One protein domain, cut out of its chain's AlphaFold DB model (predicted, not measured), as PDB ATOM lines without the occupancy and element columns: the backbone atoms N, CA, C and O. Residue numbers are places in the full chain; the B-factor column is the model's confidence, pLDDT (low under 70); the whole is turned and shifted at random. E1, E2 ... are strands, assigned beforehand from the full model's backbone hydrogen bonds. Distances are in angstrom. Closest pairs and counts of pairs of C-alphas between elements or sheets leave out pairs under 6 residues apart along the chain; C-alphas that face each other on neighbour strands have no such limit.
ATOM      1  N   ILE A  28      18.538  54.708  99.803       98.31
ATOM      2  CA  ILE A  28      18.215  55.596  98.690       98.31
ATOM      3  C   ILE A  28      16.767  56.055  98.857       98.31
ATOM      4  O   ILE A  28      15.841  55.243  98.972       98.31
ATOM      5  N   TYR A  29      16.584  57.368  98.851       98.25
ATOM      6  CA  TYR A  29      15.316  58.068  98.964       98.25
ATOM      7  C   TYR A  29      14.964  58.732  97.633       98.25
ATOM      8  O   TYR A  29      15.845  59.198  96.914       98.25
ATOM      9  N   ARG A  30      13.671  58.825  97.320       98.06
ATOM     10  CA  ARG A  30      13.147  59.470  96.111       98.06
ATOM     11  C   ARG A  30      12.200  60.610  96.467       98.06
ATOM     12  O   ARG A  30      11.386  60.457  97.378       98.06
ATOM     13  N   LEU A  31      12.281  61.710  95.724       97.12
ATOM     14  CA  LEU A  31      11.351  62.834  95.792       97.12
ATOM     15  C   LEU A  31       9.917  62.370  95.479       97.12
ATOM     16  O   LEU A  31       9.658  61.728  94.457       97.12
ATOM     17  N   GLU A  32       8.980  62.696  96.364       95.62
ATOM     18  CA  GLU A  32       7.557  62.405  96.219       95.62
ATOM     19  C   GLU A  32       6.889  63.523  95.401       95.62
ATOM     20  O   GLU A  32       6.909  64.698  95.777       95.62
ATOM     21  N   ALA A  33       6.332  63.167  94.241       93.31
ATOM     22  CA  ALA A  33       5.793  64.131  93.284       93.31
ATOM     23  C   ALA A  33       4.627  64.945  93.879       93.31
ATOM     24  O   ALA A  33       3.683  64.378  94.424       93.31
ATOM     25  N   GLY A  34       4.690  66.274  93.748       91.62
ATOM     26  CA  GLY A  34       3.682  67.199  94.283       91.62
ATOM     27  C   GLY A  34       3.726  67.404  95.803       91.62
ATOM     28  O   GLY A  34       2.844  68.066  96.346       91.62
ATOM     29  N   SER A  35       4.733  66.866  96.503       92.44
ATOM     30  CA  SER A  35       4.851  66.996  97.966       92.44
ATOM     31  C   SER A  35       5.051  68.435  98.464       92.44
ATOM     32  O   SER A  35       4.714  68.735  99.611       92.44
ATOM     33  N   ASN A  36       5.499  69.345  97.597       91.25
ATOM     34  CA  ASN A  36       5.565  70.785  97.854       91.25
ATOM     35  C   ASN A  36       4.196  71.425  98.144       91.25
ATOM     36  O   ASN A  36       4.118  72.397  98.892       91.25
ATOM     37  N   LEU A  37       3.105  70.859  97.612       88.44
ATOM     38  CA  LEU A  37       1.737  71.348  97.841       88.44
ATOM     39  C   LEU A  37       1.247  71.094  99.280       88.44
ATOM     40  O   LEU A  37       0.261  71.686  99.724       88.44
ATOM     41  N   SER A  38       1.940  70.232 100.027       74.81
ATOM     42  CA  SER A  38       1.730  70.002 101.455       74.81
ATOM     43  C   SER A  38       2.886  70.586 102.265       74.81
ATOM     44  O   SER A  38       3.831  69.881 102.616       74.81
ATOM     45  N   ALA A  39       2.799  71.876 102.606       61.81
ATOM     46  CA  ALA A  39       3.703  72.471 103.587       61.81
ATOM     47  C   ALA A  39       3.629  71.697 104.915       61.81
ATOM     48  O   ALA A  39       2.543  71.497 105.462       61.81
ATOM     49  N   ALA A  40       4.786  71.289 105.441       62.53
ATOM     50  CA  ALA A  40       4.870  70.517 106.683       62.53
ATOM     51  C   ALA A  40       4.404  71.302 107.923       62.53
ATOM     52  O   ALA A  40       4.059  70.700 108.937       62.53
ATOM     53  N   GLU A  41       4.409  72.636 107.853       74.25
ATOM     54  CA  GLU A  41       4.026  73.528 108.945       74.25
ATOM     55  C   GLU A  41       3.563  74.872 108.359       74.25
ATOM     56  O   GLU A  41       4.358  75.613 107.781       74.25
ATOM     57  N   ARG A  42       2.258  75.163 108.444       83.75
ATOM     58  CA  ARG A  42       1.684  76.448 108.007       83.75
ATOM     59  C   ARG A  42       1.765  77.476 109.132       83.75
ATOM     60  O   ARG A  42       1.638  77.119 110.304       83.75
ATOM     61  N   LEU A  43       1.931  78.750 108.784       83.81
ATOM     62  CA  LEU A  43       1.857  79.834 109.761       83.81
ATOM     63  C   LEU A  43       0.425  79.939 110.302       83.81
ATOM     64  O   LEU A  43      -0.547  79.839 109.555       83.81
ATOM     65  N   GLN A  44       0.282  80.158 111.610       81.88
ATOM     66  CA  GLN A  44      -1.030  80.430 112.196       81.88
ATOM     67  C   GLN A  44      -1.493  81.833 111.787       81.88
ATOM     68  O   GLN A  44      -0.821  82.822 112.091       81.88
ATOM     69  N   GLY A  45      -2.649  81.911 111.122       78.31
ATOM     70  CA  GLY A  45      -3.291  83.179 110.782       78.31
ATOM     71  C   GLY A  45      -3.613  83.990 112.038       78.31
ATOM     72  O   GLY A  45      -4.078  83.441 113.041       78.31
ATOM     73  N   ARG A  46      -3.350  85.298 111.997       84.94
ATOM     74  CA  ARG A  46      -3.579  86.203 113.129       84.94
ATOM     75  C   ARG A  46      -4.875  86.997 112.930       84.94
ATOM     76  O   ARG A  46      -5.221  87.314 111.794       84.94
ATOM     77  N   PRO A  47      -5.595  87.363 114.006       82.75
ATOM     78  CA  PRO A  47      -6.768  88.226 113.894       82.75
ATOM     79  C   PRO A  47      -6.421  89.558 113.213       82.75
ATOM     80  O   PRO A  47      -5.474  90.228 113.619       82.75
ATOM     81  N   GLY A  48      -7.197  89.944 112.197       85.12
ATOM     82  CA  GLY A  48      -6.939  91.155 111.407       85.12
ATOM     83  C   GLY A  48      -5.915  90.981 110.278       85.12
ATOM     84  O   GLY A  48      -5.536  91.972 109.662       85.12
ATOM     85  N   GLU A  49      -5.482  89.755 109.977       91.38
ATOM     86  CA  GLU A  49      -4.638  89.443 108.821       91.38
ATOM     87  C   GLU A  49      -5.376  88.493 107.856       91.38
ATOM     88  O   GLU A  49      -6.004  87.526 108.286       91.38
ATOM     89  N   GLU A  50      -5.278  88.757 106.553       91.25
ATOM     90  CA  GLU A  50      -5.656  87.839 105.468       91.25
ATOM     91  C   GLU A  50      -4.385  87.438 104.713       91.25
ATOM     92  O   GLU A  50      -3.511  88.276 104.490       91.25
ATOM     93  N   ASP A  51      -4.251  86.165 104.336       89.81
ATOM     94  CA  ASP A  51      -3.017  85.627 103.755       89.81
ATOM     95  C   ASP A  51      -3.314  84.798 102.500       89.81
ATOM     96  O   ASP A  51      -4.181  83.921 102.515       89.81
ATOM     97  N   VAL A  52      -2.595  85.081 101.414       91.94
ATOM     98  CA  VAL A  52      -2.640  84.300 100.173       91.94
ATOM     99  C   VAL A  52      -1.453  83.340 100.170       91.94
ATOM    100  O   VAL A  52      -0.298  83.758 100.099       91.94
ATOM    101  N   GLU A  53      -1.739  82.042 100.267       92.25
ATOM    102  CA  GLU A  53      -0.709  81.005 100.351       92.25
ATOM    103  C   GLU A  53      -0.229  80.544  98.966       92.25
ATOM    104  O   GLU A  53      -1.024  80.140  98.114       92.25
ATOM    105  N   HIS A  54       1.090  80.521  98.781       93.06
ATOM    106  CA  HIS A  54       1.774  79.969  97.613       93.06
ATOM    107  C   HIS A  54       2.689  78.813  98.035       93.06
ATOM    108  O   HIS A  54       3.275  78.842  99.117       93.06
ATOM    109  N   PHE A  55       2.828  77.797  97.180       93.50
ATOM    110  CA  PHE A  55       3.576  76.571  97.477       93.50
ATOM    111  C   PHE A  55       4.620  76.310  96.388       93.50
ATOM    112  O   PHE A  55       4.277  76.018  95.242       93.50
ATOM    113  N   GLU A  56       5.896  76.399  96.752       92.94
ATOM    114  CA  GLU A  56       7.050  76.229  95.867       92.94
ATOM    115  C   GLU A  56       7.923  75.050  96.337       92.94
ATOM    116  O   GLU A  56       7.864  74.619  97.491       92.94
ATOM    117  N   HIS A  57       8.727  74.496  95.428       93.44
ATOM    118  CA  HIS A  57       9.688  73.443  95.760       93.44
ATOM    119  C   HIS A  57      10.815  73.997  96.647       93.44
ATOM    120  O   HIS A  57      11.331  75.090  96.411       93.44
ATOM    121  N   ALA A  58      11.217  73.231  97.661       93.12
ATOM    122  CA  ALA A  58      12.419  73.498  98.448       93.12
ATOM    123  C   ALA A  58      13.702  73.051  97.726       93.12
ATOM    124  O   ALA A  58      14.774  73.598  98.000       93.12
ATOM    125  N   ILE A  59      13.598  72.083  96.810       93.56
ATOM    126  CA  ILE A  59      14.645  71.693  95.864       93.56
ATOM    127  C   ILE A  59      14.632  72.680  94.681       93.56
ATOM    128  O   ILE A  59      13.639  72.743  93.953       93.56
ATOM    129  N   PRO A  60      15.712  73.448  94.434       92.88
ATOM    130  CA  PRO A  60      15.780  74.342  93.283       92.88
ATOM    131  C   PRO A  60      15.694  73.561  91.969       92.88
ATOM    132  O   PRO A  60      16.369  72.545  91.808       92.88
ATOM    133  N   ALA A  61      14.954  74.074  90.982       91.88
ATOM    134  CA  ALA A  61      14.846  73.439  89.662       91.88
ATOM    135  C   ALA A  61      16.216  73.219  88.983       91.88
ATOM    136  O   ALA A  61      16.407  72.231  88.285       91.88
ATOM    137  N   ALA A  62      17.193  74.097  89.242       92.62
ATOM    138  CA  ALA A  62      18.564  73.966  88.745       92.62
ATOM    139  C   ALA A  62      19.370  72.821  89.395       92.62
ATOM    140  O   ALA A  62      20.421  72.457  88.875       92.62
ATOM    141  N   ALA A  63      18.919  72.280  90.531       93.12
ATOM    142  CA  ALA A  63      19.544  71.127  91.175       93.12
ATOM    143  C   ALA A  63      19.096  69.802  90.539       93.12
ATOM    144  O   ALA A  63      19.873  68.850  90.526       93.12
ATOM    145  N   ASP A  64      17.856  69.745  90.028       92.00
ATOM    146  CA  ASP A  64      17.238  68.574  89.380       92.00
ATOM    147  C   ASP A  64      17.432  67.260  90.182       92.00
ATOM    148  O   ASP A  64      17.750  66.186  89.663       92.00
ATOM    149  N   ALA A  65      17.294  67.362  91.509       95.25
ATOM    150  CA  ALA A  65      17.524  66.262  92.442       95.25
ATOM    151  C   ALA A  65      16.251  65.423  92.634       95.25
ATOM    152  O   ALA A  65      15.389  65.743  93.452       95.25
ATOM    153  N   THR A  66      16.154  64.308  91.905       96.81
ATOM    154  CA  THR A  66      15.055  63.332  92.071       96.81
ATOM    155  C   THR A  66      15.310  62.347  93.220       96.81
ATOM    156  O   THR A  66      14.365  61.786  93.779       96.81
ATOM    157  N   TYR A  67      16.574  62.138  93.597       98.31
ATOM    158  CA  TYR A  67      16.982  61.171  94.615       98.31
ATOM    159  C   TYR A  67      17.930  61.782  95.644       98.31
ATOM    160  O   TYR A  67      18.636  62.757  95.374       98.31
ATOM    161  N   ALA A  68      17.958  61.164  96.819       98.12
ATOM    162  CA  ALA A  68      18.909  61.431  97.883       98.12
ATOM    163  C   ALA A  68      19.434  60.110  98.460       98.12
ATOM    164  O   ALA A  68      18.745  59.090  98.407       98.12
ATOM    165  N   VAL A  69      20.637  60.121  99.026       98.38
ATOM    166  CA  VAL A  69      21.227  58.974  99.730       98.38
ATOM    167  C   VAL A  69      21.481  59.365 101.173       98.38
ATOM    168  O   VAL A  69      21.948  60.471 101.438       98.38
ATOM    169  N   VAL A  70      21.164  58.459 102.093       97.56
ATOM    170  CA  VAL A  70      21.311  58.656 103.535       97.56
ATOM    171  C   VAL A  70      22.153  57.531 104.126       97.56
ATOM    172  O   VAL A  70      21.874  56.358 103.869       97.56
ATOM    173  N   SER A  71      23.141  57.881 104.946       96.56
ATOM    174  CA  SER A  71      23.871  56.959 105.825       96.56
ATOM    175  C   SER A  71      23.658  57.321 107.291       96.56
ATOM    176  O   SER A  71      23.277  58.450 107.601       96.56
ATOM    177  N   TYR A  72      23.953  56.380 108.187       93.94
ATOM    178  CA  TYR A  72      23.955  56.600 109.631       93.94
ATOM    179  C   TYR A  72      25.285  56.127 110.225       93.94
ATOM    180  O   TYR A  72      25.571  54.929 110.248       93.94
ATOM    181  N   GLU A  73      26.075  57.082 110.711       90.44
ATOM    182  CA  GLU A  73      27.294  56.833 111.475       90.44
ATOM    183  C   GLU A  73      26.908  56.429 112.904       90.44
ATOM    184  O   GLU A  73      26.324  57.227 113.646       90.44
ATOM    185  N   SER A  74      27.241  55.199 113.307       85.88
ATOM    186  CA  SER A  74      26.981  54.699 114.663       85.88
ATOM    187  C   SER A  74      27.728  55.492 115.729       85.88
ATOM    188  O   SER A  74      27.149  55.814 116.762       85.88
ATOM    189  N   ASP A  75      28.990  55.813 115.457       82.56
ATOM    190  CA  ASP A  75      29.955  56.227 116.479       82.56
ATOM    191  C   ASP A  75      29.801  57.717 116.820       82.56
ATOM    192  O   ASP A  75      29.973  58.130 117.964       82.56
ATOM    193  N   SER A  76      29.402  58.521 115.829       82.56
ATOM    194  CA  SER A  76      29.068  59.941 115.982       82.56
ATOM    195  C   SER A  76      27.565  60.197 116.183       82.56
ATOM    196  O   SER A  76      27.166  61.348 116.365       82.56
ATOM    197  N   HIS A  77      26.732  59.144 116.150       87.69
ATOM    198  CA  HIS A  77      25.266  59.206 116.198       87.69
ATOM    199  C   HIS A  77      24.684  60.254 115.235       87.69
ATOM    200  O   HIS A  77      23.983  61.189 115.639       87.69
ATOM    201  N   ARG A  78      25.002  60.122 113.941       88.88
ATOM    202  CA  ARG A  78      24.767  61.174 112.941       88.88
ATOM    203  C   ARG A  78      24.306  60.600 111.608       88.88
ATOM    204  O   ARG A  78      24.887  59.642 111.107       88.88
ATOM    205  N   ASN A  79      23.307  61.225 110.988       92.25
ATOM    206  CA  ASN A  79      23.015  60.979 109.581       92.25
ATOM    207  C   ASN A  79      23.909  61.863 108.707       92.25
ATOM    208  O   ASN A  79      24.038  63.065 108.968       92.25
ATOM    209  N   LYS A  80      24.418  61.300 107.613       94.75
ATOM    210  CA  LYS A  80      24.827  62.075 106.436       94.75
ATOM    211  C   LYS A  80      23.786  61.886 105.348       94.75
ATOM    212  O   LYS A  80      23.260  60.790 105.163       94.75
ATOM    213  N   LEU A  81      23.493  62.958 104.627       96.00
ATOM    214  CA  LEU A  81      22.522  62.991 103.543       96.00
ATOM    215  C   LEU A  81      23.147  63.705 102.351       96.00
ATOM    216  O   LEU A  81      23.693  64.792 102.514       96.00
ATOM    217  N   ILE A  82      23.036  63.125 101.159       97.31
ATOM    218  CA  ILE A  82      23.406  63.777  99.897       97.31
ATOM    219  C   ILE A  82      22.212  63.825  98.949       97.31
ATOM    220  O   ILE A  82      21.463  62.856  98.845       97.31
ATOM    221  N   PHE A  83      22.050  64.933  98.235       97.62
ATOM    222  CA  PHE A  83      21.121  65.061  97.115       97.62
ATOM    223  C   PHE A  83      21.859  64.749  95.811       97.62
ATOM    224  O   PHE A  83      22.948  65.268  95.569       97.62
ATOM    225  N   LEU A  84      21.267  63.918  94.952       96.88
ATOM    226  CA  LEU A  84      21.875  63.521  93.677       96.88
ATOM    227  C   LEU A  84      21.569  64.572  92.598       96.88
ATOM    228  O   LEU A  84      20.727  64.382  91.717       96.88
ATOM    229  N   VAL A  85      22.233  65.719  92.743       94.88
ATOM    230  CA  VAL A  85      22.092  66.920  91.904       94.88
ATOM    231  C   VAL A  85      22.773  66.783  90.541       94.88
ATOM    232  O   VAL A  85      23.590  65.888  90.324       94.88
ATOM    233  N   ASP A  86      22.481  67.709  89.628       88.31
ATOM    234  CA  ASP A  86      23.276  67.877  88.410       88.31
ATOM    235  C   ASP A  86      24.745  68.251  88.703       88.31
ATOM    236  O   ASP A  86      25.038  69.012  89.625       88.31
ATOM    237  N   ARG A  87      25.689  67.747  87.896       83.00
ATOM    238  CA  ARG A  87      27.134  67.974  88.088       83.00
ATOM    239  C   ARG A  87      27.521  69.450  87.970       83.00
ATOM    240  O   ARG A  87      28.501  69.881  88.582       83.00
ATOM    241  N   ASP A  88      26.774  70.233  87.202       87.88
ATOM    242  CA  ASP A  88      27.054  71.651  86.995       87.88
ATOM    243  C   ASP A  88      26.288  72.545  88.002       87.88
ATOM    244  O   ASP A  88      26.513  73.756  88.048       87.88
ATOM    245  N   TYR A  89      25.475  71.955  88.897       91.81
ATOM    246  CA  TYR A  89      24.833  72.661  90.012       91.81
ATOM    247  C   TYR A  89      25.864  73.257  90.984       91.81
ATOM    248  O   TYR A  89      26.843  72.613  91.375       91.81
ATOM    249  N   ARG A  90      25.639  74.498  91.418       88.81
ATOM    250  CA  ARG A  90      26.477  75.199  92.401       88.81
ATOM    251  C   ARG A  90      25.585  75.815  93.472       88.81
ATOM    252  O   ARG A  90      24.691  76.596  93.147       88.81
ATOM    253  N   THR A  91      25.850  75.475  94.733       87.56
ATOM    254  CA  THR A  91      25.182  76.082  95.887       87.56
ATOM    255  C   THR A  91      25.551  77.560  95.990       87.56
ATOM    256  O   THR A  91      26.727  77.913  96.034       87.56
ATOM    257  N   ASP A  92      24.538  78.415  96.085       85.62
ATOM    258  CA  ASP A  92      24.649  79.828  96.441       85.62
ATOM    259  C   ASP A  92      23.746  80.082  97.651       85.62
ATOM    260  O   ASP A  92      22.519  80.095  97.536       85.62
ATOM    261  N   ILE A  93      24.361  80.286  98.820       77.25
ATOM    262  CA  ILE A  93      23.647  80.472 100.092       77.25
ATOM    263  C   ILE A  93      22.811  81.762 100.120       77.25
ATOM    264  O   ILE A  93      21.876  81.874 100.913       77.25
ATOM    265  N   ASN A  94      23.148  82.744  99.276       79.38
ATOM    266  CA  ASN A  94      22.504  84.054  99.246       79.38
ATOM    267  C   ASN A  94      21.447  84.145  98.135       79.38
ATOM    268  O   ASN A  94      20.407  84.776  98.338       79.38
ATOM    269  N   GLY A  95      21.690  83.507  96.988       81.50
ATOM    270  CA  GLY A  95      20.793  83.469  95.833       81.50
ATOM    271  C   GLY A  95      19.625  82.487  95.964       81.50
ATOM    272  O   GLY A  95      19.134  82.219  97.059       81.50
ATOM    273  N   ALA A  96      19.153  81.971  94.824       79.62
ATOM    274  CA  ALA A  96      18.041  81.015  94.748       79.62
ATOM    275  C   ALA A  96      18.485  79.544  94.896       79.62
ATOM    276  O   ALA A  96      17.712  78.699  95.342       79.62
ATOM    277  N   ASN A  97      19.743  79.232  94.572       86.19
ATOM    278  CA  ASN A  97      20.301  77.876  94.614       86.19
ATOM    279  C   ASN A  97      20.839  77.529  96.015       86.19
ATOM    280  O   ASN A  97      21.999  77.156  96.178       86.19
ATOM    281  N   ARG A  98      20.006  77.687  97.050       85.56
ATOM    282  CA  ARG A  98      20.440  77.586  98.458       85.56
ATOM    283  C   ARG A  98      20.693  76.164  98.946       85.56
ATOM    284  O   ARG A  98      21.337  75.980  99.974       85.56
ATOM    285  N   LEU A  99      20.193  75.159  98.227       91.62
ATOM    286  CA  LEU A  99      20.358  73.752  98.580       91.62
ATOM    287  C   LEU A  99      21.847  73.372  98.566       91.62
ATOM    288  O   LEU A  99      22.522  73.533  97.542       91.62
ATOM    289  N   CYS A 100      22.352  72.848  99.683       92.44
ATOM    290  CA  CYS A 100      23.647  72.177  99.711       92.44
ATOM    291  C   CYS A 100      23.523  70.775  99.115       92.44
ATOM    292  O   CYS A 100      22.514  70.098  99.295       92.44
ATOM    293  N   VAL A 101      24.577  70.313  98.445       94.06
ATOM    294  CA  VAL A 101      24.621  68.944  97.903       94.06
ATOM    295  C   VAL A 101      24.634  67.901  99.023       94.06
ATOM    296  O   VAL A 101      24.058  66.831  98.858       94.06
ATOM    297  N   ALA A 102      25.243  68.223 100.167       95.31
ATOM    298  CA  ALA A 102      25.403  67.319 101.297       95.31
ATOM    299  C   ALA A 102      25.074  67.999 102.636       95.31
ATOM    300  O   ALA A 102      25.348  69.187 102.819       95.31
ATOM    301  N   TYR A 103      24.531  67.229 103.580       94.12
ATOM    302  CA  TYR A 103      24.156  67.649 104.930       94.12
ATOM    303  C   TYR A 103      24.564  66.611 105.982       94.12
ATOM    304  O   TYR A 103      24.549  65.411 105.707       94.12
ATOM    305  N   ALA A 104      24.873  67.068 107.196       91.62
ATOM    306  CA  ALA A 104      25.126  66.219 108.363       91.62
ATOM    307  C   ALA A 104      24.320  66.724 109.575       91.62
ATOM    308  O   ALA A 104      24.265  67.931 109.811       91.62
ATOM    309  N   PHE A 105      23.644  65.818 110.296       88.62
ATOM    310  CA  PHE A 105      22.674  66.158 111.356       88.62
ATOM    311  C   PHE A 105      22.384  64.957 112.287       88.62
ATOM    312  O   PHE A 105      22.632  63.821 111.878       88.62
ATOM    313  N   PRO A 106      21.850  65.134 113.517       79.94
ATOM    314  CA  PRO A 106      21.338  66.372 114.130       79.94
ATOM    315  C   PRO A 106      22.408  67.265 114.777       79.94
ATOM    316  O   PRO A 106      22.128  68.417 115.098       79.94
ATOM    317  N   VAL A 107      23.617  66.743 114.988       71.44
ATOM    318  CA  VAL A 107      24.716  67.451 115.664       71.44
ATOM    319  C   VAL A 107      25.369  68.477 114.723       71.44
ATOM    320  O   VAL A 107      25.274  68.363 113.502       71.44
ATOM    321  N   TRP A 108      26.039  69.482 115.298       74.06
ATOM    322  CA  TRP A 108      26.854  70.456 114.566       74.06
ATOM    323  C   TRP A 108      27.862  69.778 113.625       74.06
ATOM    324  O   TRP A 108      28.454  68.754 113.965       74.06
ATOM    325  N   ASN A 109      28.090  70.390 112.462       79.00
ATOM    326  CA  ASN A 109      29.147  70.002 111.538       79.00
ATOM    327  C   ASN A 109      29.861  71.249 111.008       79.00
ATOM    328  O   ASN A 109      29.217  72.132 110.430       79.00
ATOM    329  N   ASP A 110      31.182  71.299 111.168       75.25
ATOM    330  CA  ASP A 110      32.011  72.332 110.556       75.25
ATOM    331  C   ASP A 110      32.240  72.000 109.081       75.25
ATOM    332  O   ASP A 110      32.865  71.001 108.726       75.25
ATOM    333  N   TYR A 111      31.700  72.844 108.202       84.31
ATOM    334  CA  TYR A 111      31.879  72.699 106.763       84.31
ATOM    335  C   TYR A 111      33.343  72.957 106.388       84.31
ATOM    336  O   TYR A 111      33.875  74.044 106.630       84.31
ATOM    337  N   SER A 112      33.974  71.994 105.720       82.88
ATOM    338  CA  SER A 112      35.333  72.127 105.191       82.88
ATOM    339  C   SER A 112      35.417  71.616 103.749       82.88
ATOM    340  O   SER A 112      34.458  71.072 103.207       82.88
ATOM    341  N   LYS A 113      36.574  71.778 103.093       81.44
ATOM    342  CA  LYS A 113      36.794  71.200 101.752       81.44
ATOM    343  C   LYS A 113      36.850  69.669 101.762       81.44
ATOM    344  O   LYS A 113      36.481  69.068 100.762       81.44
ATOM    345  N   SER A 114      37.304  69.070 102.863       79.25
ATOM    346  CA  SER A 114      37.415  67.618 103.050       79.25
ATOM    347  C   SER A 114      36.127  66.996 103.603       79.25
ATOM    348  O   SER A 114      35.847  65.823 103.372       79.25
ATOM    349  N   GLN A 115      35.307  67.793 104.295       84.50
ATOM    350  CA  GLN A 115      33.983  67.426 104.794       84.50
ATOM    351  C   GLN A 115      32.946  68.493 104.390       84.50
ATOM    352  O   GLN A 115      32.483  69.263 105.237       84.50
ATOM    353  N   PRO A 116      32.551  68.557 103.102       90.94
ATOM    354  CA  PRO A 116      31.635  69.576 102.577       90.94
ATOM    355  C   PRO A 116      30.159  69.281 102.903       90.94
ATOM    356  O   PRO A 116      29.272  69.421 102.060       90.94
ATOM    357  N   PHE A 117      29.882  68.862 104.138       92.00
ATOM    358  CA  PHE A 117      28.537  68.625 104.651       92.00
ATOM    359  C   PHE A 117      28.026  69.895 105.335       92.00
ATOM    360  O   PHE A 117      28.601  70.373 106.315       92.00
ATOM    361  N   CYS A 118      26.937  70.460 104.821       90.62
ATOM    362  CA  CYS A 118      26.282  71.597 105.449       90.62
ATOM    363  C   CYS A 118      25.571  71.192 106.744       90.62
ATOM    364  O   CYS A 118      25.032  70.091 106.879       90.62
ATOM    365  N   ARG A 119      25.504  72.137 107.679       85.94
ATOM    366  CA  ARG A 119      24.594  72.063 108.824       85.94
ATOM    367  C   ARG A 119      23.149  72.375 108.399       85.94
ATOM    368  O   ARG A 119      22.901  72.894 107.309       85.94
ATOM    369  N   THR A 120      22.201  72.067 109.272       85.38
ATOM    370  CA  THR A 120      20.751  72.237 109.080       85.38
ATOM    371  C   THR A 120      20.103  72.529 110.438       85.38
ATOM    372  O   THR A 120      20.716  72.272 111.472       85.38
ATOM    373  N   ASN A 121      18.862  73.027 110.447       82.00
ATOM    374  CA  ASN A 121      18.022  73.175 111.643       82.00
ATOM    375  C   ASN A 121      18.531  74.136 112.749       82.00
ATOM    376  O   ASN A 121      17.936  74.151 113.825       82.00
ATOM    377  N   ILE A 122      19.568  74.958 112.526       75.31
ATOM    378  CA  ILE A 122      20.126  75.840 113.575       75.31
ATOM    379  C   ILE A 122      19.640  77.289 113.442       75.31
ATOM    380  O   ILE A 122      19.398  77.946 114.455       75.31
ATOM    381  N   SER A 123      19.503  77.815 112.220       74.56
ATOM    382  CA  SER A 123      19.161  79.231 112.003       74.56
ATOM    383  C   SER A 123      18.099  79.475 110.926       74.56
ATOM    384  O   SER A 123      17.809  78.625 110.087       74.56
ATOM    385  N   THR A 124      17.520  80.679 110.928       71.00
ATOM    386  CA  THR A 124      16.404  81.091 110.052       71.00
ATOM    387  C   THR A 124      16.754  81.217 108.563       71.00
ATOM    388  O   THR A 124      15.874  81.521 107.761       71.00
ATOM    389  N   GLY A 125      18.013  80.992 108.174       77.88
ATOM    390  CA  GLY A 125      18.464  80.975 106.777       77.88
ATOM    391  C   GLY A 125      18.809  79.584 106.231       77.88
ATOM    392  O   GLY A 125      19.213  79.481 105.077       77.88
ATOM    393  N   GLU A 126      18.694  78.531 107.042       83.75
ATOM    394  CA  GLU A 126      19.136  77.178 106.696       83.75
ATOM    395  C   GLU A 126      17.994  76.292 106.191       83.75
ATOM    396  O   GLU A 126      16.819  76.523 106.485       83.75
ATOM    397  N   ALA A 127      18.358  75.233 105.462       89.00
ATOM    398  CA  ALA A 127      17.426  74.162 105.145       89.00
ATOM    399  C   ALA A 127      16.970  73.497 106.447       89.00
ATOM    400  O   ALA A 127      17.791  73.182 107.316       89.00
ATOM    401  N   MET A 128      15.669  73.260 106.565       89.38
ATOM    402  CA  MET A 128      15.055  72.547 107.675       89.38
ATOM    403  C   MET A 128      14.810  71.098 107.259       89.38
ATOM    404  O   MET A 128      13.957  70.841 106.410       89.38
ATOM    405  N   LEU A 129      15.558  70.159 107.840       89.69
ATOM    406  CA  LEU A 129      15.393  68.724 107.613       89.69
ATOM    407  C   LEU A 129      14.603  68.112 108.773       89.69
ATOM    408  O   LEU A 129      15.095  68.051 109.899       89.69
ATOM    409  N   LYS A 130      13.379  67.644 108.499       86.88
ATOM    410  CA  LYS A 130      12.535  66.921 109.470       86.88
ATOM    411  C   LYS A 130      12.386  65.462 109.047       86.88
ATOM    412  O   LYS A 130      11.959  65.185 107.924       86.88
ATOM    413  N   GLY A 131      12.759  64.546 109.938       83.00
ATOM    414  CA  GLY A 131      12.837  63.114 109.665       83.00
ATOM    415  C   GLY A 131      11.644  62.289 110.144       83.00
ATOM    416  O   GLY A 131      10.793  62.729 110.913       83.00
ATOM    417  N   SER A 132      11.603  61.065 109.634       80.31
ATOM    418  CA  SER A 132      10.872  59.896 110.122       80.31
ATOM    419  C   SER A 132      11.539  58.671 109.489       80.31
ATOM    420  O   SER A 132      12.098  58.800 108.397       80.31
ATOM    421  N   ASP A 133      11.456  57.492 110.109       80.38
ATOM    422  CA  ASP A 133      12.227  56.293 109.734       80.38
ATOM    423  C   ASP A 133      12.353  56.070 108.211       80.38
ATOM    424  O   ASP A 133      13.439  55.836 107.690       80.38
ATOM    425  N   SER A 134      11.243  56.199 107.474       91.00
ATOM    426  CA  SER A 134      11.155  55.919 106.032       91.00
ATOM    427  C   SER A 134      10.915  57.145 105.137       91.00
ATOM    428  O   SER A 134      10.686  56.984 103.938       91.00
ATOM    429  N   ALA A 135      10.955  58.369 105.671       93.75
ATOM    430  CA  ALA A 135      10.779  59.590 104.878       93.75
ATOM    431  C   ALA A 135      11.300  60.840 105.595       93.75
ATOM    432  O   ALA A 135      11.104  60.994 106.797       93.75
ATOM    433  N   PHE A 136      11.855  61.789 104.846       93.81
ATOM    434  CA  PHE A 136      12.212  63.111 105.358       93.81
ATOM    435  C   PHE A 136      11.565  64.216 104.528       93.81
ATOM    436  O   PHE A 136      11.178  64.012 103.379       93.81
ATOM    437  N   THR A 137      11.456  65.404 105.108       93.19
ATOM    438  CA  THR A 137      11.073  66.623 104.398       93.19
ATOM    439  C   THR A 137      12.201  67.635 104.516       93.19
ATOM    440  O   THR A 137      12.711  67.862 105.613       93.19
ATOM    441  N   VAL A 138      12.567  68.239 103.386       93.06
ATOM    442  CA  VAL A 138      13.379  69.455 103.329       93.06
ATOM    443  C   VAL A 138      12.446  70.649 103.150       93.06
ATOM    444  O   VAL A 138      11.506  70.592 102.359       93.06
ATOM    445  N   ALA A 139      12.669  71.713 103.912       92.56
ATOM    446  CA  ALA A 139      11.875  72.934 103.856       92.56
ATOM    447  C   ALA A 139      12.745  74.175 104.083       92.56
ATOM    448  O   ALA A 139      13.861  74.074 104.591       92.56
ATOM    449  N   TRP A 140      12.214  75.349 103.749       90.50
ATOM    450  CA  TRP A 140      12.812  76.641 104.101       90.50
ATOM    451  C   TRP A 140      11.814  77.482 104.902       90.50
ATOM    452  O   TRP A 140      10.607  77.239 104.853       90.50
ATOM    453  N   GLN A 141      12.312  78.482 105.635       89.19
ATOM    454  CA  GLN A 141      11.452  79.442 106.332       89.19
ATOM    455  C   GLN A 141      10.471  80.110 105.346       89.19
ATOM    456  O   GLN A 141      10.918  80.582 104.295       89.19
ATOM    457  N   PRO A 142       9.158  80.175 105.652       90.56
ATOM    458  CA  PRO A 142       8.180  80.779 104.754       90.56
ATOM    459  C   PRO A 142       8.487  82.255 104.486       90.56
ATOM    460  O   PRO A 142       8.739  83.034 105.409       90.56
ATOM    461  N   ARG A 143       8.425  82.667 103.217       90.44
ATOM    462  CA  ARG A 143       8.612  84.068 102.828       90.44
ATOM    463  C   ARG A 143       7.265  84.781 102.862       90.44
ATOM    464  O   ARG A 143       6.465  84.615 101.947       90.44
ATOM    465  N   ARG A 144       7.047  85.601 103.891       91.50
ATOM    466  CA  ARG A 144       5.835  86.412 104.066       91.50
ATOM    467  C   ARG A 144       6.063  87.863 103.640       91.50
ATOM    468  O   ARG A 144       6.930  88.536 104.195       91.50
ATOM    469  N   ALA A 145       5.277  88.348 102.685       94.06
ATOM    470  CA  ALA A 145       5.319  89.711 102.164       94.06
ATOM    471  C   ALA A 145       4.015  90.458 102.483       94.06
ATOM    472  O   ALA A 145       2.924  89.927 102.291       94.06
ATOM    473  N   PHE A 146       4.117  91.693 102.978       94.31
ATOM    474  CA  PHE A 146       2.957  92.567 103.170       94.31
ATOM    475  C   PHE A 146       2.527  93.176 101.832       94.31
ATOM    476  O   PHE A 146       3.363  93.728 101.118       94.31
ATOM    477  N   THR A 186       4.775  82.598 100.751       92.75
ATOM    478  CA  THR A 186       5.364  81.496  99.984       92.75
ATOM    479  C   THR A 186       5.963  80.455 100.931       92.75
ATOM    480  O   THR A 186       6.899  80.754 101.678       92.75
ATOM    481  N   TYR A 187       5.446  79.228 100.891       93.12
ATOM    482  CA  TYR A 187       5.997  78.062 101.577       93.12
ATOM    483  C   TYR A 187       6.893  77.257 100.638       93.12
ATOM    484  O   TYR A 187       6.551  77.057  99.473       93.12
ATOM    485  N   TYR A 188       7.993  76.738 101.179       92.19
ATOM    486  CA  TYR A 188       8.955  75.916 100.452       92.19
ATOM    487  C   TYR A 188       9.094  74.564 101.141       92.19
ATOM    488  O   TYR A 188       9.559  74.512 102.283       92.19
ATOM    489  N   ALA A 189       8.710  73.480 100.471       94.12
ATOM    490  CA  ALA A 189       8.838  72.125 101.004       94.12
ATOM    491  C   ALA A 189       9.037  71.095  99.886       94.12
ATOM    492  O   ALA A 189       8.530  71.275  98.787       94.12
ATOM    493  N   ASP A 190       9.724  69.996 100.188       95.44
ATOM    494  CA  ASP A 190       9.748  68.773  99.381       95.44
ATOM    495  C   ASP A 190       9.925  67.554 100.291       95.44
ATOM    496  O   ASP A 190      10.706  67.576 101.248       95.44
ATOM    497  N   ARG A 191       9.202  66.469 100.004       95.44
ATOM    498  CA  ARG A 191       9.251  65.218 100.768       95.44
ATOM    499  C   ARG A 191       9.964  64.132  99.982       95.44
ATOM    500  O   ARG A 191       9.634  63.856  98.834       95.44
ATOM    501  N   PHE A 192      10.896  63.466 100.641       96.88
ATOM    502  CA  PHE A 192      11.635  62.327 100.127       96.88
ATOM    503  C   PHE A 192      11.236  61.070 100.893       96.88
ATOM    504  O   PHE A 192      11.153  61.078 102.122       96.88
ATOM    505  N   LYS A 193      11.017  59.971 100.176       96.75
ATOM    506  CA  LYS A 193      10.595  58.684 100.734       96.75
ATOM    507  C   LYS A 193      11.622  57.602 100.426       96.75
ATOM    508  O   LYS A 193      12.112  57.529  99.301       96.75
ATOM    509  N   LEU A 194      11.926  56.760 101.408       97.38
ATOM    510  CA  LEU A 194      12.832  55.625 101.261       97.38
ATOM    511  C   LEU A 194      12.277  54.662 100.203       97.38
ATOM    512  O   LEU A 194      11.150  54.182 100.327       97.38
ATOM    513  N   VAL A 195      13.072  54.389  99.167       97.69
ATOM    514  CA  VAL A 195      12.737  53.426  98.103       97.69
ATOM    515  C   VAL A 195      13.609  52.175  98.164       97.69
ATOM    516  O   VAL A 195      13.105  51.081  97.918       97.69
ATOM    517  N   THR A 196      14.874  52.316  98.568       96.94
ATOM    518  CA  THR A 196      15.825  51.200  98.674       96.94
ATOM    519  C   THR A 196      16.557  51.273 100.015       96.94
ATOM    520  O   THR A 196      17.518  52.035 100.131       96.94
TER     521      THR A 196
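AT A GLANCE: This is residues 28 to 146 and 186 to 196 of the 450 residues of an uncharacterized protein of Cupriavidus sp. SK-3 (UniProt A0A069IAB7). One strongly twisted sheet has a three-strand meander, E3 E4 E5, at one end, turned across the long antiparallel pair E7 and E8; this pair runs along the longest axis and, with E2, makes an arm away from the meander. E1 joins the two parts, between E3 and E8, and long loops bulge out between E4 and E5 and between E5 and E6. The printed part has 130 residues with no named helix and eight named strands, E1 to E8 in chain order, in a branched, mixed sheet. The class is all strand, though 55 of the 130 residues are in named elements; the whole is compact, with a radius of gyration of the C-alphas of 15.3 A, and elongated, spanning 51 by 31 by 30 A.

IN THESE COORDINATES: E1, residues 28 to 31, begins with C-alpha 28 at (18.215, 55.596, 98.690) and is 10.4 A long. E2, residues 49 to 56, measures 21.9 A from C-alpha 49 at (-4.638, 89.443, 108.821). E3, residues 67 to 73, measures 20.2 A, E4, residues 78 to 83, 16.7 A, and E5, residues 102 to 105, 10.5 A. E6, residues 128 to 130, measures 6.4 A. E7, residues 135 to 146, measures 33.9 A. E8, residues 186 to 196, measures 32.1 A and ends with C-alpha 196 at (15.825, 51.200, 98.674).

HOW THE PARTS SIT: E8 has three neighbours, with E1 and E2 on one side and E7 on the other side. E1 is antiparallel to E8, with N 30 and O 193 at 2.8 A, within hydrogen-bond range. On the other side of E1 is E3, antiparallel, with N 29 and O 68 at 2.8 A. E2 is parallel to E8 at 39 degrees, beside residues 186 to 188, with N 187 and O 54 at 2.8 A. E3 and E4 form a hairpin, N 71 and O 80 at 2.9 A, and E4 and E5 another, N 81 and O 103 at 2.9 A; in this meander each strand is the antiparallel neighbour of the one before. E6 and E7 form a hairpin, N 128 and O 139 at 2.8 A. E7 and E8 are antiparallel at 174 degrees, with N 138 and O 190 at 2.9 A. E2, E5 and E6 are edge strands; E5 and E6 are apart.

THE WHOLE: The two C-alphas farthest apart, those of Gly 48 and Asp 75, are 51.1 A apart, while those of Ile 28 and Thr 196 are 5.0 A apart. Residues 147 to 185 are not printed, and C-alphas 146 and 186 across the cut are 11.8 A apart. The links E1 to E2, E4 to E5 and E5 to E6 are long. The mean pLDDT of the printed part is 88.7, and residues 39 to 40 are under 70.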